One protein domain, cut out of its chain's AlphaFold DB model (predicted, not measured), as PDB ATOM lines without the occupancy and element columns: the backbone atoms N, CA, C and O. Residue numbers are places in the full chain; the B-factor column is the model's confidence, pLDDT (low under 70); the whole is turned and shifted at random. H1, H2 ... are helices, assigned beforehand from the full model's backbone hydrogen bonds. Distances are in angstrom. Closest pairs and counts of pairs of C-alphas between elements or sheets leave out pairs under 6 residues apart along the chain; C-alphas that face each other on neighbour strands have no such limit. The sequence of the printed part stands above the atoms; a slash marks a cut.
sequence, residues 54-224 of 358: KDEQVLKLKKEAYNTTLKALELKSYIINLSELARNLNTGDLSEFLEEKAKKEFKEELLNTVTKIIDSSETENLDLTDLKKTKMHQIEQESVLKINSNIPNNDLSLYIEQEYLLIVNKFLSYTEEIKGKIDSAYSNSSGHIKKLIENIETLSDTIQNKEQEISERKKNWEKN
ATOM      1  N   LYS A  54     -57.410 -75.281 -39.825       73.19
ATOM      2  CA  LYS A  54     -58.516 -75.487 -38.882       73.19
ATOM      3  C   LYS A  54     -58.766 -74.218 -38.064       73.19
ATOM      4  O   LYS A  54     -57.838 -73.446 -37.827       73.19
ATOM      5  N   ASP A  55     -59.983 -74.054 -37.551       73.94
ATOM      6  CA  ASP A  55     -60.389 -72.871 -36.775       73.94
ATOM      7  C   ASP A  55     -59.462 -72.561 -35.588       73.94
ATOM      8  O   ASP A  55     -59.112 -71.405 -35.356       73.94
ATOM      9  N   GLU A  56     -58.983 -73.585 -34.880       74.19
ATOM     10  CA  GLU A  56     -58.019 -73.431 -33.782       74.19
ATOM     11  C   GLU A  56     -56.679 -72.836 -34.250       74.19
ATOM     12  O   GLU A  56     -56.082 -71.999 -33.570       74.19
ATOM     13  N   GLN A  57     -56.216 -73.231 -35.437       68.19
ATOM     14  CA  GLN A  57     -54.965 -72.745 -36.024       68.19
ATOM     15  C   GLN A  57     -55.114 -71.301 -36.510       68.19
ATOM     16  O   GLN A  57     -54.215 -70.487 -36.309       68.19
ATOM     17  N   VAL A  58     -56.270 -70.970 -37.091       69.12
ATOM     18  CA  VAL A  58     -56.635 -69.600 -37.474       69.12
ATOM     19  C   VAL A  58     -56.686 -68.694 -36.246       69.12
ATOM     20  O   VAL A  58     -56.155 -67.582 -36.270       69.12
ATOM     21  N   LEU A  59     -57.279 -69.171 -35.150       76.94
ATOM     22  CA  LEU A  59     -57.376 -68.405 -33.916       76.94
ATOM     23  C   LEU A  59     -55.999 -68.148 -33.290       76.94
ATOM     24  O   LEU A  59     -55.718 -67.024 -32.868       76.94
ATOM     25  N   LYS A  60     -55.128 -69.165 -33.270       74.56
ATOM     26  CA  LYS A  60     -53.742 -69.017 -32.810       74.56
ATOM     27  C   LYS A  60     -52.979 -67.994 -33.659       74.56
ATOM     28  O   LYS A  60     -52.367 -67.085 -33.104       74.56
ATOM     29  N   LEU A  61     -53.092 -68.086 -34.985       71.88
ATOM     30  CA  LEU A  61     -52.456 -67.160 -35.925       71.88
ATOM     31  C   LEU A  61     -52.913 -65.709 -35.708       71.88
ATOM     32  O   LEU A  61     -52.086 -64.800 -35.642       71.88
ATOM     33  N   LYS A  62     -54.225 -65.487 -35.549       77.38
ATOM     34  CA  LYS A  62     -54.765 -64.162 -35.216       77.38
ATOM     35  C   LYS A  62     -54.202 -63.652 -33.896       77.38
ATOM     36  O   LYS A  62     -53.709 -62.532 -33.844       77.38
ATOM     37  N   LYS A  63     -54.217 -64.468 -32.842       80.44
ATOM     38  CA  LYS A  63     -53.708 -64.062 -31.526       80.44
ATOM     39  C   LYS A  63     -52.252 -63.601 -31.603       80.44
ATOM     40  O   LYS A  63     -51.922 -62.548 -31.068       80.44
ATOM     41  N   GLU A  64     -51.404 -64.346 -32.306       74.69
ATOM     42  CA  GLU A  64     -49.993 -63.994 -32.485       74.69
ATOM     43  C   GLU A  64     -49.809 -62.680 -33.254       74.69
ATOM     44  O   GLU A  64     -49.042 -61.819 -32.819       74.69
ATOM     45  N   ALA A  65     -50.525 -62.486 -34.366       75.50
ATOM     46  CA  ALA A  65     -50.417 -61.268 -35.171       75.50
ATOM     47  C   ALA A  65     -50.862 -60.018 -34.397       75.50
ATOM     48  O   ALA A  65     -50.185 -58.985 -34.407       75.50
ATOM     49  N   TYR A  66     -51.974 -60.129 -33.674       85.81
ATOM     50  CA  TYR A  66     -52.515 -59.050 -32.861       85.81
ATOM     51  C   TYR A  66     -51.619 -58.727 -31.655       85.81
ATOM     52  O   TYR A  66     -51.297 -57.561 -31.438       85.81
ATOM     53  N   ASN A  67     -51.124 -59.734 -30.929       82.31
ATOM     54  CA  ASN A  67     -50.164 -59.525 -29.837       82.31
ATOM     55  C   ASN A  67     -48.862 -58.876 -30.324       82.31
ATOM     56  O   ASN A  67     -48.324 -57.987 -29.669       82.31
ATOM     57  N   THR A  68     -48.353 -59.299 -31.482       76.50
ATOM     58  CA  THR A  68     -47.131 -58.725 -32.064       76.50
ATOM     59  C   THR A  68     -47.340 -57.257 -32.435       76.50
ATOM     60  O   THR A  68     -46.483 -56.424 -32.144       76.50
ATOM     61  N   THR A  69     -48.504 -56.925 -33.005       84.50
ATOM     62  CA  THR A  69     -48.887 -55.538 -33.317       84.50
ATOM     63  C   THR A  69     -48.984 -54.692 -32.045       84.50
ATOM     64  O   THR A  69     -48.442 -53.590 -31.990       84.50
ATOM     65  N   LEU A  70     -49.614 -55.222 -30.991       87.81
ATOM     66  CA  LEU A  70     -49.715 -54.539 -29.701       87.81
ATOM     67  C   LEU A  70     -48.328 -54.249 -29.106       87.81
ATOM     68  O   LEU A  70     -48.050 -53.114 -28.735       87.81
ATOM     69  N   LYS A  71     -47.418 -55.228 -29.103       82.88
ATOM     70  CA  LYS A  71     -46.036 -55.043 -28.628       82.88
ATOM     71  C   LYS A  71     -45.241 -54.038 -29.461       82.88
ATOM     72  O   LYS A  71     -44.432 -53.292 -28.915       82.88
ATOM     73  N   ALA A  72     -45.456 -53.998 -30.776       83.00
ATOM     74  CA  ALA A  72     -44.842 -52.988 -31.635       83.00
ATOM     75  C   ALA A  72     -45.314 -51.570 -31.259       83.00
ATOM     76  O   ALA A  72     -44.498 -50.649 -31.193       83.00
ATOM     77  N   LEU A  73     -46.603 -51.405 -30.937       88.25
ATOM     78  CA  LEU A  73     -47.155 -50.144 -30.429       88.25
ATOM     79  C   LEU A  73     -46.612 -49.787 -29.039       88.25
ATOM     80  O   LEU A  73     -46.266 -48.630 -28.802       88.25
ATOM     81  N   GLU A  74     -46.479 -50.757 -28.131       88.00
ATOM     82  CA  GLU A  74     -45.870 -50.545 -26.809       88.00
ATOM     83  C   GLU A  74     -44.418 -50.065 -26.929       88.00
ATOM     84  O   GLU A  74     -44.018 -49.103 -26.267       88.00
ATOM     85  N   LEU A  75     -43.639 -50.676 -27.828       85.81
ATOM     86  CA  LEU A  75     -42.277 -50.238 -28.117       85.81
ATOM     87  C   LEU A  75     -42.256 -48.820 -28.707       85.81
ATOM     88  O   LEU A  75     -41.431 -48.001 -28.300       85.81
ATOM     89  N   LYS A  76     -43.182 -48.494 -29.619       87.94
ATOM     90  CA  LYS A  76     -43.313 -47.140 -30.185       87.94
ATOM     91  C   LYS A  76     -43.600 -46.108 -29.097       87.94
ATOM     92  O   LYS A  76     -42.929 -45.079 -29.038       87.94
ATOM     93  N   SER A  77     -44.549 -46.404 -28.212       87.00
ATOM     94  CA  SER A  77     -44.896 -45.560 -27.065       87.00
ATOM     95  C   SER A  77     -43.685 -45.299 -26.162       87.00
ATOM     96  O   SER A  77     -43.417 -44.147 -25.812       87.00
ATOM     97  N   TYR A  78     -42.901 -46.338 -25.852       85.50
ATOM     98  CA  TYR A  78     -41.674 -46.204 -25.067       85.50
ATOM     99  C   TYR A  78     -40.661 -45.251 -25.720       85.50
ATOM    100  O   TYR A  78     -40.153 -44.349 -25.055       85.50
ATOM    101  N   ILE A  79     -40.406 -45.396 -27.024       83.12
ATOM    102  CA  ILE A  79     -39.450 -44.540 -27.747       83.12
ATOM    103  C   ILE A  79     -39.938 -43.085 -27.846       83.12
ATOM    104  O   ILE A  79     -39.128 -42.167 -27.716       83.12
ATOM    105  N   ILE A  80     -41.246 -42.850 -28.012       82.69
ATOM    106  CA  ILE A  80     -41.829 -41.495 -27.978       82.69
ATOM    107  C   ILE A  80     -41.606 -40.846 -26.610       82.69
ATOM    108  O   ILE A  80     -41.133 -39.711 -26.544       82.69
ATOM    109  N   ASN A  81     -41.896 -41.574 -25.529       80.25
ATOM    110  CA  ASN A  81     -41.688 -41.089 -24.166       80.25
ATOM    111  C   ASN A  81     -40.207 -40.766 -23.908       80.25
ATOM    112  O   ASN A  81     -39.897 -39.693 -23.394       80.25
ATOM    113  N   LEU A  82     -39.293 -41.647 -24.330       76.44
ATOM    114  CA  LEU A  82     -37.847 -41.426 -24.231       76.44
ATOM    115  C   LEU A  82     -37.413 -40.163 -24.994       76.44
ATOM    116  O   LEU A  82     -36.644 -39.360 -24.466       76.44
ATOM    117  N   SER A  83     -37.928 -39.950 -26.212       76.75
ATOM    118  CA  SER A  83     -37.630 -38.739 -26.989       76.75
ATOM    119  C   SER A  83     -38.121 -37.470 -26.290       76.75
ATOM    120  O   SER A  83     -37.386 -36.486 -26.200       76.75
ATOM    121  N   GLU A  84     -39.348 -37.471 -25.766       73.81
ATOM    122  CA  GLU A  84     -39.881 -36.311 -25.048       73.81
ATOM    123  C   GLU A  84     -39.098 -35.995 -23.777       73.81
ATOM    124  O   GLU A  84     -38.874 -34.823 -23.476       73.81
ATOM    125  N   LEU A  85     -38.662 -37.019 -23.045       73.06
ATOM    126  CA  LEU A  85     -37.818 -36.840 -21.870       73.06
ATOM    127  C   LEU A  85     -36.463 -36.250 -22.259       73.06
ATOM    128  O   LEU A  85     -36.024 -35.292 -21.624       73.06
ATOM    129  N   ALA A  86     -35.864 -36.718 -23.359       69.38
ATOM    130  CA  ALA A  86     -34.605 -36.190 -23.881       69.38
ATOM    131  C   ALA A  86     -34.660 -34.690 -24.239       69.38
ATOM    132  O   ALA A  86     -33.651 -33.999 -24.105       69.38
ATOM    133  N   ARG A  87     -35.819 -34.146 -24.641       68.62
ATOM    134  CA  ARG A  87     -35.976 -32.699 -24.922       68.62
ATOM    135  C   ARG A  87     -35.898 -31.809 -23.685       68.62
ATOM    136  O   ARG A  87     -35.714 -30.601 -23.815       68.62
ATOM    137  N   ASN A  88     -36.067 -32.387 -22.500       59.12
ATOM    138  CA  ASN A  88     -36.230 -31.639 -21.253       59.12
ATOM    139  C   ASN A  88     -34.930 -31.553 -20.450       59.12
ATOM    140  O   ASN A  88     -34.942 -31.082 -19.311       59.12
ATOM    141  N   LEU A  89     -33.825 -32.037 -21.024       58.81
ATOM    142  CA  LEU A  89     -32.556 -32.221 -20.332       58.81
ATOM    143  C   LEU A  89     -31.642 -31.004 -20.503       58.81
ATOM    144  O   LEU A  89     -31.645 -30.348 -21.543       58.81
ATOM    145  N   ASN A  90     -30.840 -30.711 -19.474       53.16
ATOM    146  CA  ASN A  90     -29.897 -29.591 -19.473       53.16
ATOM    147  C   ASN A  90     -28.525 -30.010 -20.046       53.16
ATOM    148  O   ASN A  90     -28.076 -31.136 -19.847       53.16
ATOM    149  N   THR A  91     -27.847 -29.098 -20.745       52.88
ATOM    150  CA  THR A  91     -26.769 -29.378 -21.721       52.88
ATOM    151  C   THR A  91     -25.423 -29.860 -21.173       52.88
ATOM    152  O   THR A  91     -24.621 -30.372 -21.949       52.88
ATOM    153  N   GLY A  92     -25.142 -29.715 -19.875       49.75
ATOM    154  CA  GLY A  92     -23.792 -29.927 -19.327       49.75
ATOM    155  C   GLY A  92     -23.344 -31.389 -19.211       49.75
ATOM    156  O   GLY A  92     -22.191 -31.692 -19.499       49.75
ATOM    157  N   ASP A  93     -24.261 -32.294 -18.858       49.28
ATOM    158  CA  ASP A  93     -23.951 -33.709 -18.576       49.28
ATOM    159  C   ASP A  93     -24.269 -34.631 -19.775       49.28
ATOM    160  O   ASP A  93     -24.134 -35.845 -19.672       49.28
ATOM    161  N   LEU A  94     -24.704 -34.086 -20.925       56.25
ATOM    162  CA  LEU A  94     -25.285 -34.884 -22.020       56.25
ATOM    163  C   LEU A  94     -24.283 -35.415 -23.065       56.25
ATOM    164  O   LEU A  94     -24.669 -36.161 -23.968       56.25
ATOM    165  N   SER A  95     -23.010 -35.024 -22.976       59.19
ATOM    166  CA  SER A  95     -21.990 -35.398 -23.968       59.19
ATOM    167  C   SER A  95     -21.743 -36.911 -24.019       59.19
ATOM    168  O   SER A  95     -21.596 -37.459 -25.112       59.19
ATOM    169  N   GLU A  96     -21.832 -37.592 -22.874       61.03
ATOM    170  CA  GLU A  96     -21.690 -39.050 -22.762       61.03
ATOM    171  C   GLU A  96     -22.804 -39.828 -23.511       61.03
ATOM    172  O   GLU A  96     -22.581 -40.959 -23.936       61.03
ATOM    173  N   PHE A  97     -23.990 -39.240 -23.758       63.56
ATOM    174  CA  PHE A  97     -25.100 -39.895 -24.505       63.56
ATOM    175  C   PHE A  97     -24.934 -39.824 -26.005       63.56
ATOM    176  O   PHE A  97     -25.455 -40.664 -26.739       63.56
ATOM    177  N   LEU A  98     -24.223 -38.801 -26.468       64.50
ATOM    178  CA  LEU A  98     -23.887 -38.667 -27.874       64.50
ATOM    179  C   LEU A  98     -22.660 -39.504 -28.242       64.50
ATOM    180  O   LEU A  98     -22.327 -39.576 -29.430       64.50
ATOM    181  N   GLU A  99     -22.029 -40.175 -27.273       71.56
ATOM    182  CA  GLU A  99     -20.966 -41.129 -27.546       71.56
ATOM    183  C   GLU A  99     -21.465 -42.267 -28.434       71.56
ATOM    184  O   GLU A  99     -22.480 -42.922 -28.181       71.56
ATOM    185  N   GLU A 100     -20.680 -42.564 -29.465       74.75
ATOM    186  CA  GLU A 100     -20.950 -43.653 -30.403       74.75
ATOM    187  C   GLU A 100     -21.119 -45.012 -29.712       74.75
ATOM    188  O   GLU A 100     -21.835 -45.876 -30.212       74.75
ATOM    189  N   LYS A 101     -20.494 -45.211 -28.545       78.62
ATOM    190  CA  LYS A 101     -20.635 -46.441 -27.763       78.62
ATOM    191  C   LYS A 101     -22.047 -46.594 -27.187       78.62
ATOM    192  O   LYS A 101     -22.661 -47.634 -27.403       78.62
ATOM    193  N   ALA A 102     -22.571 -45.564 -26.520       73.00
ATOM    194  CA  ALA A 102     -23.906 -45.589 -25.919       73.00
ATOM    195  C   ALA A 102     -25.009 -45.723 -26.984       73.00
ATOM    196  O   ALA A 102     -25.949 -46.503 -26.825       73.00
ATOM    197  N   LYS A 103     -24.846 -45.028 -28.118       74.06
ATOM    198  CA  LYS A 103     -25.725 -45.139 -29.292       74.06
ATOM    199  C   LYS A 103     -25.783 -46.557 -29.867       74.06
ATOM    200  O   LYS A 103     -26.865 -47.051 -30.193       74.06
ATOM    201  N   LYS A 104     -24.621 -47.207 -30.010       77.44
ATOM    202  CA  LYS A 104     -24.516 -48.586 -30.515       77.44
ATOM    203  C   LYS A 104     -25.143 -49.586 -29.556       77.44
ATOM    204  O   LYS A 104     -25.928 -50.408 -30.007       77.44
ATOM    205  N   GLU A 105     -24.857 -49.462 -28.262       81.31
ATOM    206  CA  GLU A 105     -25.430 -50.317 -27.217       81.31
ATOM    207  C   GLU A 105     -26.962 -50.236 -27.212       81.31
ATOM    208  O   GLU A 105     -27.642 -51.257 -27.274       81.31
ATOM    209  N   PHE A 106     -27.528 -49.024 -27.238       81.06
ATOM    210  CA  PHE A 106     -28.981 -48.865 -27.284       81.06
ATOM    211  C   PHE A 106     -29.589 -49.441 -28.565       81.06
ATOM    212  O   PHE A 106     -30.635 -50.085 -28.519       81.06
ATOM    213  N   LYS A 107     -28.939 -49.228 -29.718       78.69
ATOM    214  CA  LYS A 107     -29.399 -49.782 -30.997       78.69
ATOM    215  C   LYS A 107     -29.397 -51.310 -30.976       78.69
ATOM    216  O   LYS A 107     -30.354 -51.916 -31.445       78.69
ATOM    217  N   GLU A 108     -28.350 -51.920 -30.433       75.44
ATOM    218  CA  GLU A 108     -28.244 -53.371 -30.290       75.44
ATOM    219  C   GLU A 108     -29.345 -53.920 -29.377       75.44
ATOM    220  O   GLU A 108     -30.063 -54.836 -29.770       75.44
ATOM    221  N   GLU A 109     -29.580 -53.294 -28.222       80.12
ATOM    222  CA  GLU A 109     -30.647 -53.715 -27.307       80.12
ATOM    223  C   GLU A 109     -32.059 -53.483 -27.866       80.12
ATOM    224  O   GLU A 109     -32.967 -54.291 -27.644       80.12
ATOM    225  N   LEU A 110     -32.258 -52.424 -28.655       78.00
ATOM    226  CA  LEU A 110     -33.503 -52.191 -29.387       78.00
ATOM    227  C   LEU A 110     -33.757 -53.309 -30.402       78.00
ATOM    228  O   LEU A 110     -34.855 -53.861 -30.447       78.00
ATOM    229  N   LEU A 111     -32.741 -53.674 -31.185       70.88
ATOM    230  CA  LEU A 111     -32.833 -54.764 -32.154       70.88
ATOM    231  C   LEU A 111     -33.041 -56.116 -31.461       70.88
ATOM    232  O   LEU A 111     -33.873 -56.905 -31.904       70.88
ATOM    233  N   ASN A 112     -32.370 -56.365 -30.335       69.19
ATOM    234  CA  ASN A 112     -32.596 -57.552 -29.510       69.19
ATOM    235  C   ASN A 112     -34.030 -57.597 -28.976       69.19
ATOM    236  O   ASN A 112     -34.648 -58.659 -28.954       69.19
ATOM    237  N   THR A 113     -34.593 -56.453 -28.589       71.38
ATOM    238  CA  THR A 113     -35.986 -56.357 -28.136       71.38
ATOM    239  C   THR A 113     -36.962 -56.653 -29.271       71.38
ATOM    240  O   THR A 113     -37.895 -57.430 -29.078       71.38
ATOM    241  N   VAL A 114     -36.725 -56.119 -30.473       67.06
ATOM    242  CA  VAL A 114     -37.515 -56.463 -31.668       67.06
ATOM    243  C   VAL A 114     -37.438 -57.967 -31.942       67.06
ATOM    244  O   VAL A 114     -38.471 -58.609 -32.112       67.06
ATOM    245  N   THR A 115     -36.245 -58.561 -31.878       64.62
ATOM    246  CA  THR A 115     -36.053 -60.014 -32.018       64.62
ATOM    247  C   THR A 115     -36.801 -60.805 -30.942       64.62
ATOM    248  O   THR A 115     -37.419 -61.816 -31.251       64.62
ATOM    249  N   LYS A 116     -36.839 -60.338 -29.689       68.12
ATOM    250  CA  LYS A 116     -37.609 -60.981 -28.610       68.12
ATOM    251  C   LYS A 116     -39.119 -60.882 -28.814       68.12
ATOM    252  O   LYS A 116     -39.823 -61.848 -28.531       68.12
ATOM    253  N   ILE A 117     -39.631 -59.745 -29.300       66.56
ATOM    254  CA  ILE A 117     -41.054 -59.588 -29.663       66.56
ATOM    255  C   ILE A 117     -41.435 -60.643 -30.699       66.56
ATOM    256  O   ILE A 117     -42.461 -61.310 -30.575       66.56
ATOM    257  N   ILE A 118     -40.561 -60.785 -31.685       60.56
ATOM    258  CA  ILE A 118     -40.642 -61.731 -32.784       60.56
ATOM    259  C   ILE A 118     -40.592 -63.183 -32.246       60.56
ATOM    260  O   ILE A 118     -41.497 -63.967 -32.514       60.56
ATOM    261  N   ASP A 119     -39.620 -63.533 -31.403       54.97
ATOM    262  CA  ASP A 119     -39.431 -64.895 -30.878       54.97
ATOM    263  C   ASP A 119     -40.458 -65.319 -29.806       54.97
ATOM    264  O   ASP A 119     -40.652 -66.514 -29.566       54.97
ATOM    265  N   SER A 120     -41.107 -64.357 -29.144       61.12
ATOM    266  CA  SER A 120     -42.025 -64.575 -28.018       61.12
ATOM    267  C   SER A 120     -43.367 -63.862 -28.225       61.12
ATOM    268  O   SER A 120     -43.877 -63.205 -27.312       61.12
ATOM    269  N   SER A 121     -43.971 -63.994 -29.408       59.94
ATOM    270  CA  SER A 121     -45.264 -63.374 -29.761       59.94
ATOM    271  C   SER A 121     -46.449 -63.841 -28.894       59.94
ATOM    272  O   SER A 121     -47.457 -63.141 -28.793       59.94
ATOM    273  N   GLU A 122     -46.327 -64.983 -28.208       56.62
ATOM    274  CA  GLU A 122     -47.409 -65.598 -27.426       56.62
ATOM    275  C   GLU A 122     -47.735 -64.863 -26.108       56.62
ATOM    276  O   GLU A 122     -48.871 -64.936 -25.635       56.62
ATOM    277  N   THR A 123     -46.781 -64.135 -25.515       63.78
ATOM    278  CA  THR A 123     -47.009 -63.385 -24.263       63.78
ATOM    279  C   THR A 123     -47.739 -62.063 -24.523       63.78
ATOM    280  O   THR A 123     -47.530 -61.445 -25.561       63.78
ATOM    281  N   GLU A 124     -48.583 -61.594 -23.600       61.84
ATOM    282  CA  GLU A 124     -49.293 -60.310 -23.782       61.84
ATOM    283  C   GLU A 124     -48.412 -59.090 -23.478       61.84
ATOM    284  O   GLU A 124     -48.582 -58.057 -24.108       61.84
ATOM    285  N   ASN A 125     -47.446 -59.212 -22.562       71.88
ATOM    286  CA  ASN A 125     -46.640 -58.073 -22.117       71.88
ATOM    287  C   ASN A 125     -45.276 -58.029 -22.822       71.88
ATOM    288  O   ASN A 125     -44.599 -59.059 -22.939       71.88
ATOM    289  N   LEU A 126     -44.845 -56.830 -23.219       79.25
ATOM    290  CA  LEU A 126     -43.475 -56.558 -23.647       79.25
ATOM    291  C   LEU A 126     -42.522 -56.393 -22.453       79.25
ATOM    292  O   LEU A 126     -42.729 -55.546 -21.582       79.25
ATOM    293  N   ASP A 127     -41.435 -57.167 -22.439       80.25
ATOM    294  CA  ASP A 127     -40.329 -56.969 -21.501       80.25
ATOM    295  C   ASP A 127     -39.303 -55.981 -22.075       80.25
ATOM    296  O   ASP A 127     -38.651 -56.248 -23.084       80.25
ATOM    297  N   LEU A 128     -39.160 -54.836 -21.406       81.88
ATOM    298  CA  LEU A 128     -38.219 -53.766 -21.754       81.88
ATOM    299  C   LEU A 128     -37.015 -53.711 -20.802       81.88
ATOM    300  O   LEU A 128     -36.289 -52.719 -20.790       81.88
ATOM    301  N   THR A 129     -36.816 -54.725 -19.956       81.75
ATOM    302  CA  THR A 129     -35.813 -54.692 -18.880       81.75
ATOM    303  C   THR A 129     -34.406 -54.400 -19.394       81.75
ATOM    304  O   THR A 129     -33.688 -53.623 -18.770       81.75
ATOM    305  N   ASP A 130     -34.015 -54.963 -20.536       76.19
ATOM    306  CA  ASP A 130     -32.666 -54.760 -21.079       76.19
ATOM    307  C   ASP A 130     -32.497 -53.376 -21.715       76.19
ATOM    308  O   ASP A 130     -31.528 -52.684 -21.409       76.19
ATOM    309  N   LEU A 131     -33.506 -52.884 -22.443       81.31
ATOM    310  CA  LEU A 131     -33.544 -51.493 -22.910       81.31
ATOM    311  C   LEU A 131     -33.421 -50.493 -21.753       81.31
ATOM    312  O   LEU A 131     -32.733 -49.483 -21.881       81.31
ATOM    313  N   LYS A 132     -34.028 -50.796 -20.601       80.38
ATOM    314  CA  LYS A 132     -33.940 -49.959 -19.397       80.38
ATOM    315  C   LYS A 132     -32.576 -50.008 -18.702       80.38
ATOM    316  O   LYS A 132     -32.262 -49.122 -17.914       80.38
ATOM    317  N   LYS A 133     -31.746 -51.019 -18.960       80.25
ATOM    318  CA  LYS A 133     -30.379 -51.074 -18.414       80.25
ATOM    319  C   LYS A 133     -29.395 -50.223 -19.209       80.25
ATOM    320  O   LYS A 133     -28.335 -49.916 -18.677       80.25
ATOM    321  N   THR A 134     -29.736 -49.850 -20.440       76.25
ATOM    322  CA  THR A 134     -28.849 -49.062 -21.300       76.25
ATOM    323  C   THR A 134     -28.494 -47.724 -20.656       76.25
ATOM    324  O   THR A 134     -29.315 -47.088 -19.984       76.25
ATOM    325  N   LYS A 135     -27.273 -47.252 -20.927       70.12
ATOM    326  CA  LYS A 135     -26.793 -45.938 -20.473       70.12
ATOM    327  C   LYS A 135     -27.747 -44.805 -20.891       70.12
ATOM    328  O   LYS A 135     -27.949 -43.862 -20.135       70.12
ATOM    329  N   MET A 136     -28.412 -44.949 -22.039       69.94
ATOM    330  CA  MET A 136     -29.427 -44.019 -22.544       69.94
ATOM    331  C   MET A 136     -30.659 -43.893 -21.623       69.94
ATOM    332  O   MET A 136     -31.075 -42.777 -21.322       69.94
ATOM    333  N   HIS A 137     -31.223 -45.007 -21.134       69.12
ATOM    334  CA  HIS A 137     -32.366 -44.983 -20.205       69.12
ATOM    335  C   HIS A 137     -31.964 -44.574 -18.782       69.12
ATOM    336  O   HIS A 137     -32.721 -43.925 -18.068       69.12
ATOM    337  N   GLN A 138     -30.765 -44.936 -18.330       67.50
ATOM    338  CA  GLN A 138     -30.316 -44.564 -16.984       67.50
ATOM    339  C   GLN A 138     -30.196 -43.046 -16.821       67.50
ATOM    340  O   GLN A 138     -30.569 -42.499 -15.784       67.50
ATOM    341  N   ILE A 139     -29.769 -42.343 -17.868       60.19
ATOM    342  CA  ILE A 139     -29.657 -40.890 -17.808       60.19
ATOM    343  C   ILE A 139     -30.976 -40.164 -18.036       60.19
ATOM    344  O   ILE A 139     -31.170 -39.087 -17.474       60.19
ATOM    345  N   GLU A 140     -31.942 -40.768 -18.720       55.38
ATOM    346  CA  GLU A 140     -33.340 -40.327 -18.649       55.38
ATOM    347  C   GLU A 140     -33.808 -40.226 -17.179       55.38
ATOM    348  O   GLU A 140     -34.397 -39.223 -16.783       55.38
ATOM    349  N   GLN A 141     -33.463 -41.197 -16.325       56.09
ATOM    350  CA  GLN A 141     -33.853 -41.174 -14.908       56.09
ATOM    351  C   GLN A 141     -33.061 -40.158 -14.071       56.09
ATOM    352  O   GLN A 141     -33.644 -39.432 -13.261       56.09
ATOM    353  N   GLU A 142     -31.742 -40.075 -14.259       54.56
ATOM    354  CA  GLU A 142     -30.881 -39.143 -13.510       54.56
ATOM    355  C   GLU A 142     -31.179 -37.675 -13.840       54.56
ATOM    356  O   GLU A 142     -31.033 -36.782 -13.001       54.56
ATOM    357  N   SER A 143     -31.643 -37.420 -15.058       50.88
ATOM    358  CA  SER A 143     -31.946 -36.084 -15.550       50.88
ATOM    359  C   SER A 143     -33.342 -35.592 -15.139       50.88
ATOM    360  O   SER A 143     -33.496 -34.406 -14.836       50.88
ATOM    361  N   VAL A 144     -34.321 -36.494 -14.959       49.91
ATOM    362  CA  VAL A 144     -35.619 -36.188 -14.318       49.91
ATOM    363  C   VAL A 144     -35.441 -35.660 -12.885       49.91
ATOM    364  O   VAL A 144     -36.233 -34.837 -12.421       49.91
ATOM    365  N   LEU A 145     -34.377 -36.064 -12.183       49.97
ATOM    366  CA  LEU A 145     -34.061 -35.588 -10.830       49.97
ATOM    367  C   LEU A 145     -33.379 -34.207 -10.802       49.97
ATOM    368  O   LEU A 145     -33.360 -33.556  -9.757       49.97
ATOM    369  N   LYS A 146     -32.852 -33.730 -11.938       48.56
ATOM    370  CA  LYS A 146     -32.106 -32.465 -12.073       48.56
ATOM    371  C   LYS A 146     -32.842 -31.416 -12.924       48.56
ATOM    372  O   LYS A 146     -32.204 -30.524 -13.480       48.56
ATOM    373  N   ILE A 147     -34.175 -31.484 -13.023       48.09
ATOM    374  CA  ILE A 147     -34.983 -30.519 -13.792       48.09
ATOM    375  C   ILE A 147     -34.951 -29.148 -13.098       48.09
ATOM    376  O   ILE A 147     -35.829 -28.796 -12.311       48.09
ATOM    377  N   ASN A 148     -33.928 -28.349 -13.396       40.16
ATOM    378  CA  ASN A 148     -33.940 -26.917 -13.156       40.16
ATOM    379  C   ASN A 148     -33.287 -26.168 -14.326       40.16
ATOM    380  O   ASN A 148     -32.093 -26.292 -14.590       40.16
ATOM    381  N   SER A 149     -34.102 -25.288 -14.912       39.56
ATOM    382  CA  SER A 149     -33.770 -24.139 -15.764       39.56
ATOM    383  C   SER A 149     -33.396 -24.348 -17.240       39.56
ATOM    384  O   SER A 149     -32.927 -25.392 -17.672       39.56
ATOM    385  N   ASN A 150     -33.708 -23.273 -17.977       48.50
ATOM    386  CA  ASN A 150     -33.685 -23.060 -19.420       48.50
ATOM    387  C   ASN A 150     -32.334 -23.360 -20.072       48.50
ATOM    388  O   ASN A 150     -31.357 -22.724 -19.695       48.50
ATOM    389  N   ILE A 151     -32.350 -24.175 -21.128       44.81
ATOM    390  CA  ILE A 151     -31.633 -24.034 -22.412       44.81
ATOM    391  C   ILE A 151     -32.073 -25.226 -23.280       44.81
ATOM    392  O   ILE A 151     -32.258 -26.318 -22.745       44.81
ATOM    393  N   PRO A 152     -32.279 -25.054 -24.594       49.81
ATOM    394  CA  PRO A 152     -32.614 -26.171 -25.458       49.81
ATOM    395  C   PRO A 152     -31.349 -26.937 -25.845       49.81
ATOM    396  O   PRO A 152     -30.384 -26.335 -26.311       49.81
ATOM    397  N   ASN A 153     -31.387 -28.265 -25.754       50.75
ATOM    398  CA  ASN A 153     -30.705 -29.069 -26.759       50.75
ATOM    399  C   ASN A 153     -31.617 -30.169 -27.274       50.75
ATOM    400  O   ASN A 153     -32.204 -30.937 -26.521       50.75
ATOM    401  N   ASN A 154     -31.731 -30.187 -28.596       57.66
ATOM    402  CA  ASN A 154     -32.674 -30.986 -29.362       57.66
ATOM    403  C   ASN A 154     -31.993 -32.230 -29.961       57.66
ATOM    404  O   ASN A 154     -32.676 -33.116 -30.450       57.66
ATOM    405  N   ASP A 155     -30.662 -32.319 -29.912       59.94
ATOM    406  CA  ASP A 155     -29.887 -33.299 -30.685       59.94
ATOM    407  C   ASP A 155     -30.135 -34.747 -30.253       59.94
ATOM    408  O   ASP A 155     -30.227 -35.634 -31.096       59.94
ATOM    409  N   LEU A 156     -30.311 -34.997 -28.950       66.06
ATOM    410  CA  LEU A 156     -30.585 -36.340 -28.434       66.06
ATOM    411  C   LEU A 156     -32.005 -36.811 -28.778       66.06
ATOM    412  O   LEU A 156     -32.196 -37.943 -29.212       66.06
ATOM    413  N   SER A 157     -32.996 -35.928 -28.626       69.75
ATOM    414  CA  SER A 157     -34.384 -36.198 -29.022       69.75
ATOM    415  C   SER A 157     -34.506 -36.377 -30.535       69.75
ATOM    416  O   SER A 157     -35.136 -37.330 -30.989       69.75
ATOM    417  N   LEU A 158     -33.851 -35.515 -31.317       67.81
ATOM    418  CA  LEU A 158     -33.777 -35.633 -32.771       67.81
ATOM    419  C   LEU A 158     -33.126 -36.950 -33.184       67.81
ATOM    420  O   LEU A 158     -33.640 -37.612 -34.077       67.81
ATOM    421  N   TYR A 159     -32.047 -37.361 -32.517       68.00
ATOM    422  CA  TYR A 159     -31.397 -38.642 -32.774       68.00
ATOM    423  C   TYR A 159     -32.325 -39.830 -32.471       68.00
ATOM    424  O   TYR A 159     -32.485 -40.709 -33.318       68.00
ATOM    425  N   ILE A 160     -33.000 -39.833 -31.313       70.88
ATOM    426  CA  ILE A 160     -33.982 -40.872 -30.962       70.88
ATOM    427  C   ILE A 160     -35.110 -40.936 -32.004       70.88
ATOM    428  O   ILE A 160     -35.510 -42.020 -32.431       70.88
ATOM    429  N   GLU A 161     -35.612 -39.780 -32.439       71.31
ATOM    430  CA  GLU A 161     -36.668 -39.681 -33.447       71.31
ATOM    431  C   GLU A 161     -36.229 -40.149 -34.829       71.31
ATOM    432  O   GLU A 161     -36.965 -40.868 -35.499       71.31
ATOM    433  N   GLN A 162     -35.045 -39.745 -35.274       69.38
ATOM    434  CA  GLN A 162     -34.570 -40.060 -36.616       69.38
ATOM    435  C   GLN A 162     -34.161 -41.526 -36.741       69.38
ATOM    436  O   GLN A 162     -34.494 -42.165 -37.737       69.38
ATOM    437  N   GLU A 163     -33.479 -42.077 -35.736       70.31
ATOM    438  CA  GLU A 163     -32.923 -43.427 -35.819       70.31
ATOM    439  C   GLU A 163     -33.876 -44.484 -35.261       70.31
ATOM    440  O   GLU A 163     -34.189 -45.470 -35.934       70.31
ATOM    441  N   TYR A 164     -34.372 -44.301 -34.037       74.94
ATOM    442  CA  TYR A 164     -35.101 -45.361 -33.338       74.94
ATOM    443  C   TYR A 164     -36.590 -45.360 -33.675       74.94
ATOM    444  O   TYR A 164     -37.153 -46.426 -33.930       74.94
ATOM    445  N   LEU A 165     -37.226 -44.185 -33.767       76.69
ATOM    446  CA  LEU A 165     -38.632 -44.108 -34.180       76.69
ATOM    447  C   LEU A 165     -38.815 -44.619 -35.617       76.69
ATOM    448  O   LEU A 165     -39.808 -45.280 -35.908       76.69
ATOM    449  N   LEU A 166     -37.846 -44.378 -36.509       70.75
ATOM    450  CA  LEU A 166     -37.870 -44.901 -37.877       70.75
ATOM    451  C   LEU A 166     -37.869 -46.436 -37.905       70.75
ATOM    452  O   LEU A 166     -38.665 -47.034 -38.631       70.75
ATOM    453  N   ILE A 167     -36.996 -47.070 -37.115       66.25
ATOM    454  CA  ILE A 167     -36.924 -48.534 -36.994       66.25
ATOM    455  C   ILE A 167     -38.257 -49.090 -36.485       66.25
ATOM    456  O   ILE A 167     -38.814 -50.012 -37.084       66.25
ATOM    457  N   VAL A 168     -38.797 -48.499 -35.417       71.88
ATOM    458  CA  VAL A 168     -40.035 -48.979 -34.796       71.88
ATOM    459  C   VAL A 168     -41.256 -48.742 -35.690       71.88
ATOM    460  O   VAL A 168     -42.092 -49.632 -35.806       71.88
ATOM    461  N   ASN A 169     -41.341 -47.609 -36.391       75.50
ATOM    462  CA  ASN A 169     -42.425 -47.335 -37.342       75.50
ATOM    463  C   ASN A 169     -42.417 -48.315 -38.520       75.50
ATOM    464  O   ASN A 169     -43.476 -48.786 -38.933       75.50
ATOM    465  N   LYS A 170     -41.232 -48.659 -39.044       69.31
ATOM    466  CA  LYS A 170     -41.109 -49.697 -40.075       69.31
ATOM    467  C   LYS A 170     -41.606 -51.040 -39.549       69.31
ATOM    468  O   LYS A 170     -42.423 -51.675 -40.203       69.31
ATOM    469  N   PHE A 171     -41.154 -51.448 -38.362       69.06
ATOM    470  CA  PHE A 171     -41.598 -52.694 -37.739       69.06
ATOM    471  C   PHE A 171     -43.121 -52.729 -37.531       69.06
ATOM    472  O   PHE A 171     -43.767 -53.690 -37.945       69.06
ATOM    473  N   LEU A 172     -43.704 -51.660 -36.981       78.75
ATOM    474  CA  LEU A 172     -45.146 -51.536 -36.764       78.75
ATOM    475  C   LEU A 172     -45.940 -51.657 -38.073       78.75
ATOM    476  O   LEU A 172     -46.860 -52.468 -38.145       78.75
ATOM    477  N   SER A 173     -45.538 -50.931 -39.121       71.12
ATOM    478  CA  SER A 173     -46.198 -50.986 -40.432       71.12
ATOM    479  C   SER A 173     -46.264 -52.414 -40.989       71.12
ATOM    480  O   SER A 173     -47.305 -52.827 -41.501       71.12
ATOM    481  N   TYR A 174     -45.201 -53.209 -40.819       64.25
ATOM    482  CA  TYR A 174     -45.216 -54.617 -41.224       64.25
ATOM    483  C   TYR A 174     -46.193 -55.459 -40.405       64.25
ATOM    484  O   TYR A 174     -46.910 -56.289 -40.966       64.25
ATOM    485  N   THR A 175     -46.242 -55.260 -39.086       69.81
ATOM    486  CA  THR A 175     -47.178 -56.008 -38.233       69.81
ATOM    487  C   THR A 175     -48.637 -55.703 -38.584       69.81
ATOM    488  O   THR A 175     -49.452 -56.623 -38.661       69.81
ATOM    489  N   GLU A 176     -48.953 -54.446 -38.904       76.75
ATOM    490  CA  GLU A 176     -50.290 -54.024 -39.331       76.75
ATOM    491  C   GLU A 176     -50.682 -54.603 -40.694       76.75
ATOM    492  O   GLU A 176     -51.817 -55.056 -40.859       76.75
ATOM    493  N   GLU A 177     -49.752 -54.657 -41.652       68.81
ATOM    494  CA  GLU A 177     -49.994 -55.268 -42.962       68.81
ATOM    495  C   GLU A 177     -50.320 -56.766 -42.833       68.81
ATOM    496  O   GLU A 177     -51.265 -57.267 -43.448       68.81
ATOM    497  N   ILE A 178     -49.566 -57.488 -41.998       63.19
ATOM    498  CA  ILE A 178     -49.790 -58.917 -41.729       63.19
ATOM    499  C   ILE A 178     -51.144 -59.124 -41.051       63.19
ATOM    500  O   ILE A 178     -51.917 -59.983 -41.483       63.19
ATOM    501  N   LYS A 179     -51.454 -58.314 -40.032       78.06
ATOM    502  CA  LYS A 179     -52.752 -58.316 -39.347       78.06
ATOM    503  C   LYS A 179     -53.899 -58.141 -40.350       78.06
ATOM    504  O   LYS A 179     -54.800 -58.976 -40.393       78.06
ATOM    505  N   GLY A 180     -53.814 -57.137 -41.228       68.31
ATOM    506  CA  GLY A 180     -54.829 -56.865 -42.253       68.31
ATOM    507  C   GLY A 180     -55.008 -58.006 -43.260       68.31
ATOM    508  O   GLY A 180     -56.134 -58.344 -43.629       68.31
ATOM    509  N   LYS A 181     -53.917 -58.665 -43.666       63.94
ATOM    510  CA  LYS A 181     -53.976 -59.848 -44.543       63.94
ATOM    511  C   LYS A 181     -54.653 -61.041 -43.870       63.94
ATOM    512  O   LYS A 181     -55.448 -61.724 -44.513       63.94
ATOM    513  N   ILE A 182     -54.366 -61.284 -42.591       68.31
ATOM    514  CA  ILE A 182     -55.002 -62.359 -41.817       68.31
ATOM    515  C   ILE A 182     -56.503 -62.097 -41.668       68.31
ATOM    516  O   ILE A 182     -57.297 -63.017 -41.859       68.31
ATOM    517  N   ASP A 183     -56.910 -60.860 -41.384       75.50
ATOM    518  CA  ASP A 183     -58.332 -60.518 -41.278       75.50
ATOM    519  C   ASP A 183     -59.071 -60.617 -42.611       75.50
ATOM    520  O   ASP A 183     -60.212 -61.073 -42.646       75.50
ATOM    521  N   SER A 184     -58.411 -60.275 -43.722       72.06
ATOM    522  CA  SER A 184     -58.980 -60.476 -45.058       72.06
ATOM    523  C   SER A 184     -59.138 -61.954 -45.421       72.06
ATOM    524  O   SER A 184     -60.022 -62.288 -46.211       72.06
ATOM    525  N   ALA A 185     -58.266 -62.829 -44.916       64.81
ATOM    526  CA  ALA A 185     -58.290 -64.257 -45.224       64.81
ATOM    527  C   ALA A 185     -59.247 -65.047 -44.318       64.81
ATOM    528  O   ALA A 185     -59.801 -66.058 -44.750       64.81
ATOM    529  N   TYR A 186     -59.454 -64.589 -43.080       72.94
ATOM    530  CA  TYR A 186     -60.211 -65.313 -42.065       72.94
ATOM    531  C   TYR A 186     -61.157 -64.380 -41.307       72.94
ATOM    532  O   TYR A 186     -60.721 -63.479 -40.593       72.94
ATOM    533  N   SER A 187     -62.460 -64.636 -41.382       74.38
ATOM    534  CA  SER A 187     -63.494 -63.822 -40.726       74.38
ATOM    535  C   SER A 187     -63.706 -64.153 -39.243       74.38
ATOM    536  O   SER A 187     -64.240 -63.330 -38.500       74.38
ATOM    537  N   ASN A 188     -63.273 -65.330 -38.783       73.25
ATOM    538  CA  ASN A 188     -63.492 -65.780 -37.407       73.25
ATOM    539  C   ASN A 188     -62.756 -64.880 -36.395       73.25
ATOM    540  O   ASN A 188     -61.602 -64.492 -36.598       73.25
ATOM    541  N   SER A 189     -63.424 -64.545 -35.289       72.94
ATOM    542  CA  SER A 189     -62.861 -63.742 -34.199       72.94
ATOM    543  C   SER A 189     -63.405 -64.219 -32.854       72.94
ATOM    544  O   SER A 189     -64.611 -64.413 -32.698       72.94
ATOM    545  N   SER A 190     -62.516 -64.419 -31.880       83.19
ATOM    546  CA  SER A 190     -62.888 -64.773 -30.508       83.19
ATOM    547  C   SER A 190     -62.998 -63.529 -29.625       83.19
ATOM    548  O   SER A 190     -62.515 -62.452 -29.977       83.19
ATOM    549  N   GLY A 191     -63.578 -63.675 -28.429       84.19
ATOM    550  CA  GLY A 191     -63.601 -62.595 -27.435       84.19
ATOM    551  C   GLY A 191     -62.203 -62.084 -27.053       84.19
ATOM    552  O   GLY A 191     -62.033 -60.891 -26.821       84.19
ATOM    553  N   HIS A 192     -61.186 -62.955 -27.060       82.00
ATOM    554  CA  HIS A 192     -59.794 -62.558 -26.804       82.00
ATOM    555  C   HIS A 192     -59.251 -61.645 -27.912       82.00
ATOM    556  O   HIS A 192     -58.697 -60.590 -27.614       82.00
ATOM    557  N   ILE A 193     -59.499 -61.985 -29.182       84.94
ATOM    558  CA  ILE A 193     -59.083 -61.159 -30.327       84.94
ATOM    559  C   ILE A 193     -59.787 -59.799 -30.316       84.94
ATOM    560  O   ILE A 193     -59.140 -58.787 -30.559       84.94
ATOM    561  N   LYS A 194     -61.079 -59.748 -29.964       87.81
ATOM    562  CA  LYS A 194     -61.812 -58.478 -29.800       87.81
ATOM    563  C   LYS A 194     -61.163 -57.561 -28.765       87.81
ATOM    564  O   LYS A 194     -60.953 -56.388 -29.037       87.81
ATOM    565  N   LYS A 195     -60.753 -58.112 -27.622       87.81
ATOM    566  CA  LYS A 195     -60.037 -57.345 -26.595       87.81
ATOM    567  C   LYS A 195     -58.676 -56.832 -27.084       87.81
ATOM    568  O   LYS A 195     -58.273 -55.727 -26.737       87.81
ATOM    569  N   LEU A 196     -57.956 -57.620 -27.888       87.00
ATOM    570  CA  LEU A 196     -56.707 -57.162 -28.503       87.00
ATOM    571  C   LEU A 196     -56.940 -56.037 -29.519       87.00
ATOM    572  O   LEU A 196     -56.141 -55.106 -29.552       87.00
ATOM    573  N   ILE A 197     -58.020 -56.103 -30.307       89.31
ATOM    574  CA  ILE A 197     -58.436 -55.019 -31.214       89.31
ATOM    575  C   ILE A 197     -58.629 -53.723 -30.418       89.31
ATOM    576  O   ILE A 197     -57.965 -52.735 -30.712       89.31
ATOM    577  N   GLU A 198     -59.444 -53.760 -29.362       89.75
ATOM    578  CA  GLU A 198     -59.733 -52.590 -28.517       89.75
ATOM    579  C   GLU A 198     -58.459 -51.983 -27.906       89.75
ATOM    580  O   GLU A 198     -58.274 -50.764 -27.905       89.75
ATOM    581  N   ASN A 199     -57.542 -52.825 -27.416       88.88
ATOM    582  CA  ASN A 199     -56.266 -52.368 -26.861       88.88
ATOM    583  C   ASN A 199     -55.381 -51.690 -27.920       88.88
ATOM    584  O   ASN A 199     -54.757 -50.668 -27.634       88.88
ATOM    585  N   ILE A 200     -55.315 -52.264 -29.126       89.81
ATOM    586  CA  ILE A 200     -54.554 -51.708 -30.252       89.81
ATOM    587  C   ILE A 200     -55.125 -50.352 -30.658       89.81
ATOM    588  O   ILE A 200     -54.361 -49.401 -30.789       89.81
ATOM    589  N   GLU A 201     -56.444 -50.252 -30.824       90.88
ATOM    590  CA  GLU A 201     -57.126 -49.006 -31.190       90.88
ATOM    591  C   GLU A 201     -56.874 -47.920 -30.139       90.88
ATOM    592  O   GLU A 201     -56.366 -46.848 -30.460       90.88
ATOM    593  N   THR A 202     -57.087 -48.245 -28.860       88.94
ATOM    594  CA  THR A 202     -56.874 -47.310 -27.744       88.94
ATOM    595  C   THR A 202     -55.433 -46.788 -27.690       88.94
ATOM    596  O   THR A 202     -55.197 -45.587 -27.515       88.94
ATOM    597  N   LEU A 203     -54.441 -47.676 -27.827       87.81
ATOM    598  CA  LEU A 203     -53.032 -47.281 -27.781       87.81
ATOM    599  C   LEU A 203     -52.621 -46.498 -29.036       87.81
ATOM    600  O   LEU A 203     -51.877 -45.523 -28.920       87.81
ATOM    601  N   SER A 204     -53.128 -46.884 -30.208       89.38
ATOM    602  CA  SER A 204     -52.899 -46.177 -31.470       89.38
ATOM    603  C   SER A 204     -53.422 -44.743 -31.409       89.38
ATOM    604  O   SER A 204     -52.669 -43.809 -31.688       89.38
ATOM    605  N   ASP A 205     -54.660 -44.547 -30.950       87.31
ATOM    606  CA  ASP A 205     -55.258 -43.219 -30.777       87.31
ATOM    607  C   ASP A 205     -54.449 -42.364 -29.797       87.31
ATOM    608  O   ASP A 205     -54.183 -41.183 -30.034       87.31
ATOM    609  N   THR A 206     -53.999 -42.973 -28.697       87.06
ATOM    610  CA  THR A 206     -53.166 -42.289 -27.702       87.06
ATOM    611  C   THR A 206     -51.834 -41.834 -28.304       87.06
ATOM    612  O   THR A 206     -51.424 -40.691 -28.093       87.06
ATOM    613  N   ILE A 207     -51.170 -42.694 -29.084       87.94
ATOM    614  CA  ILE A 207     -49.927 -42.362 -29.794       87.94
ATOM    615  C   ILE A 207     -50.165 -41.244 -30.813       87.94
ATOM    616  O   ILE A 207     -49.401 -40.281 -30.844       87.94
ATOM    617  N   GLN A 208     -51.231 -41.325 -31.610       87.38
ATOM    618  CA  GLN A 208     -51.525 -40.340 -32.648       87.38
ATOM    619  C   GLN A 208     -51.800 -38.950 -32.060       87.38
ATOM    620  O   GLN A 208     -51.218 -37.960 -32.511       87.38
ATOM    621  N   ASN A 209     -52.635 -38.870 -31.020       84.00
ATOM    622  CA  ASN A 209     -52.898 -37.618 -30.304       84.00
ATOM    623  C   ASN A 209     -51.602 -37.011 -29.756       84.00
ATOM    624  O   ASN A 209     -51.389 -35.797 -29.803       84.00
ATOM    625  N   LYS A 210     -50.699 -37.870 -29.278       83.06
ATOM    626  CA  LYS A 210     -49.411 -37.451 -28.743       83.06
ATOM    627  C   LYS A 210     -48.467 -36.914 -29.817       83.06
ATOM    628  O   LYS A 210     -47.851 -35.864 -29.634       83.06
ATOM    629  N   GLU A 211     -48.358 -37.595 -30.952       85.06
ATOM    630  CA  GLU A 211     -47.549 -37.148 -32.091       85.06
ATOM    631  C   GLU A 211     -48.057 -35.806 -32.652       85.06
ATOM    632  O   GLU A 211     -47.253 -34.942 -33.027       85.06
ATOM    633  N   GLN A 212     -49.378 -35.588 -32.647       84.06
ATOM    634  CA  GLN A 212     -49.990 -34.305 -33.001       84.06
ATOM    635  C   GLN A 212     -49.626 -33.201 -31.999       84.06
ATOM    636  O   GLN A 212     -49.103 -32.166 -32.415       84.06
ATOM    637  N   GLU A 213     -49.795 -33.439 -30.693       81.50
ATOM    638  CA  GLU A 213     -49.399 -32.504 -29.627       81.50
ATOM    639  C   GLU A 213     -47.918 -32.101 -29.762       81.50
ATOM    640  O   GLU A 213     -47.559 -30.919 -29.699       81.50
ATOM    641  N   ILE A 214     -47.042 -33.082 -29.998       76.94
ATOM    642  CA  ILE A 214     -45.609 -32.871 -30.230       76.94
ATOM    643  C   ILE A 214     -45.376 -31.985 -31.461       76.94
ATOM    644  O   ILE A 214     -44.566 -31.055 -31.408       76.94
ATOM    645  N   SER A 215     -46.074 -32.257 -32.561       77.38
ATOM    646  CA  SER A 215     -45.924 -31.527 -33.823       77.38
ATOM    647  C   SER A 215     -46.397 -30.075 -33.717       77.38
ATOM    648  O   SER A 215     -45.741 -29.165 -34.227       77.38
ATOM    649  N   GLU A 216     -47.506 -29.829 -33.024       79.19
ATOM    650  CA  GLU A 216     -48.018 -28.481 -32.762       79.19
ATOM    651  C   GLU A 216     -47.064 -27.674 -31.881       79.19
ATOM    652  O   GLU A 216     -46.776 -26.508 -32.164       79.19
ATOM    653  N   ARG A 217     -46.498 -28.308 -30.848       71.69
ATOM    654  CA  ARG A 217     -45.485 -27.682 -29.989       71.69
ATOM    655  C   ARG A 217     -44.225 -27.310 -30.758       71.69
ATOM    656  O   ARG A 217     -43.735 -26.200 -30.560       71.69
ATOM    657  N   LYS A 218     -43.735 -28.181 -31.650       70.38
ATOM    658  CA  LYS A 218     -42.593 -27.876 -32.533       70.38
ATOM    659  C   LYS A 218     -42.867 -26.632 -33.381       70.38
ATOM    660  O   LYS A 218     -42.092 -25.683 -33.325       70.38
ATOM    661  N   LYS A 219     -44.017 -26.580 -34.064       71.62
ATOM    662  CA  LYS A 219     -44.428 -25.418 -34.878       71.62
ATOM    663  C   LYS A 219     -44.522 -24.127 -34.062       71.62
ATOM    664  O   LYS A 219     -44.181 -23.055 -34.555       71.62
ATOM    665  N   ASN A 220     -45.007 -24.206 -32.823       66.62
ATOM    666  CA  ASN A 220     -45.120 -23.044 -31.940       66.62
ATOM    667  C   ASN A 220     -43.756 -22.576 -31.414       66.62
ATOM    668  O   ASN A 220     -43.549 -21.373 -31.256       66.62
ATOM    669  N   TRP A 221     -42.821 -23.499 -31.185       63.53
ATOM    670  CA  TRP A 221     -41.461 -23.182 -30.758       63.53
ATOM    671  C   TRP A 221     -40.629 -22.548 -31.880       63.53
ATOM    672  O   TRP A 221     -39.962 -21.546 -31.641       63.53
ATOM    673  N   GLU A 222     -40.750 -23.045 -33.115       62.41
ATOM    674  CA  GLU A 222     -40.130 -22.431 -34.303       62.41
ATOM    675  C   GLU A 222     -40.597 -20.984 -34.519       62.41
ATOM    676  O   GLU A 222     -39.824 -20.130 -34.949       62.41
ATOM    677  N   LYS A 223     -41.859 -20.688 -34.183       64.62
ATOM    678  CA  LYS A 223     -42.432 -19.338 -34.281       64.62
ATOM    679  C   LYS A 223     -42.059 -18.427 -33.107       64.62
ATOM    680  O   LYS A 223     -42.006 -17.219 -33.299       64.62
ATOM    681  N   ASN A 224     -41.828 -18.978 -31.913       57.62
ATOM    682  CA  ASN A 224     -41.493 -18.233 -30.694       57.62
ATOM    683  C   ASN A 224     -40.430 -18.976 -29.858       57.62
ATOM    684  O   ASN A 224     -40.752 -19.576 -28.827       57.62
TER     685      ASN A 224
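This is residues 54 to 224 of the 358 residues of an uncharacterized protein of Holospora elegans E1 (UniProt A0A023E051). One long helix, H1, makes the core of an elongated body: H5 runs back beside it, and H6 packs on it with residues 192 to 207, then splays away until residues 215 to 224 stick out. H2 folds back toward H1 as a helical hairpin, with the short H3 and H4 packed on H2; H1, H2 and H5 form a bundle, helices side by side. The printed part has 171 residues with six named helices, H1 to H6 in order, and no named strand: all helix. It is only just compact, close to loose, with a radius of gyration of the C-alphas of 18.4 A and spans of 60 by 35 by 24 A.

Start at the hub, H1, residues 55 to 86. Its residues 68 to 72 alone touch H2, residues 100 to 119, at Thr 68 and Ile 117, the closest C-alphas, 6.6 A apart. H3, residues 129 to 133, touches H2, closest at C-alphas 131 and 109, 5.7 A. H4, residues 135 to 144, touches H1 at a steep tilt of 56 degrees, closest at C-alphas 140 and 85, 6.5 A. H5, residues 155 to 185, touches H1 at a shallow tilt of 15 degrees, opposite ways, closest at C-alphas 157 and 83, 4.6 A. H6, residues 191 to 223, touches H1 with residues 192 to 207 alone, closest at C-alphas 200 and 70, 5.6 A; H5 and H6 are apart. Every O i to N i+4 pair is within hydrogen-bond range in H1, H2, H3, H4 and H6; in H5, 25 of 27 are.

Find C-alpha 55 at (-60.389, -72.871, -36.775); H1 runs 46.7 A from there. H2 spans 28.2 A. H5 spans 44.5 A, with a kink of 31 degrees near residue 166. H6 spans 48.6 A, to C-alpha 223 at (-42.432, -19.338, -34.281).

The two farthest C-alphas, of Lys 54 and Ser 149, are 61.5 A apart. The printed part has no cut; the link from H1 to H2 is long. The mean pLDDT of the printed part is 72.0, and residues 86 to 98 and 136 to 159 are among those under 70.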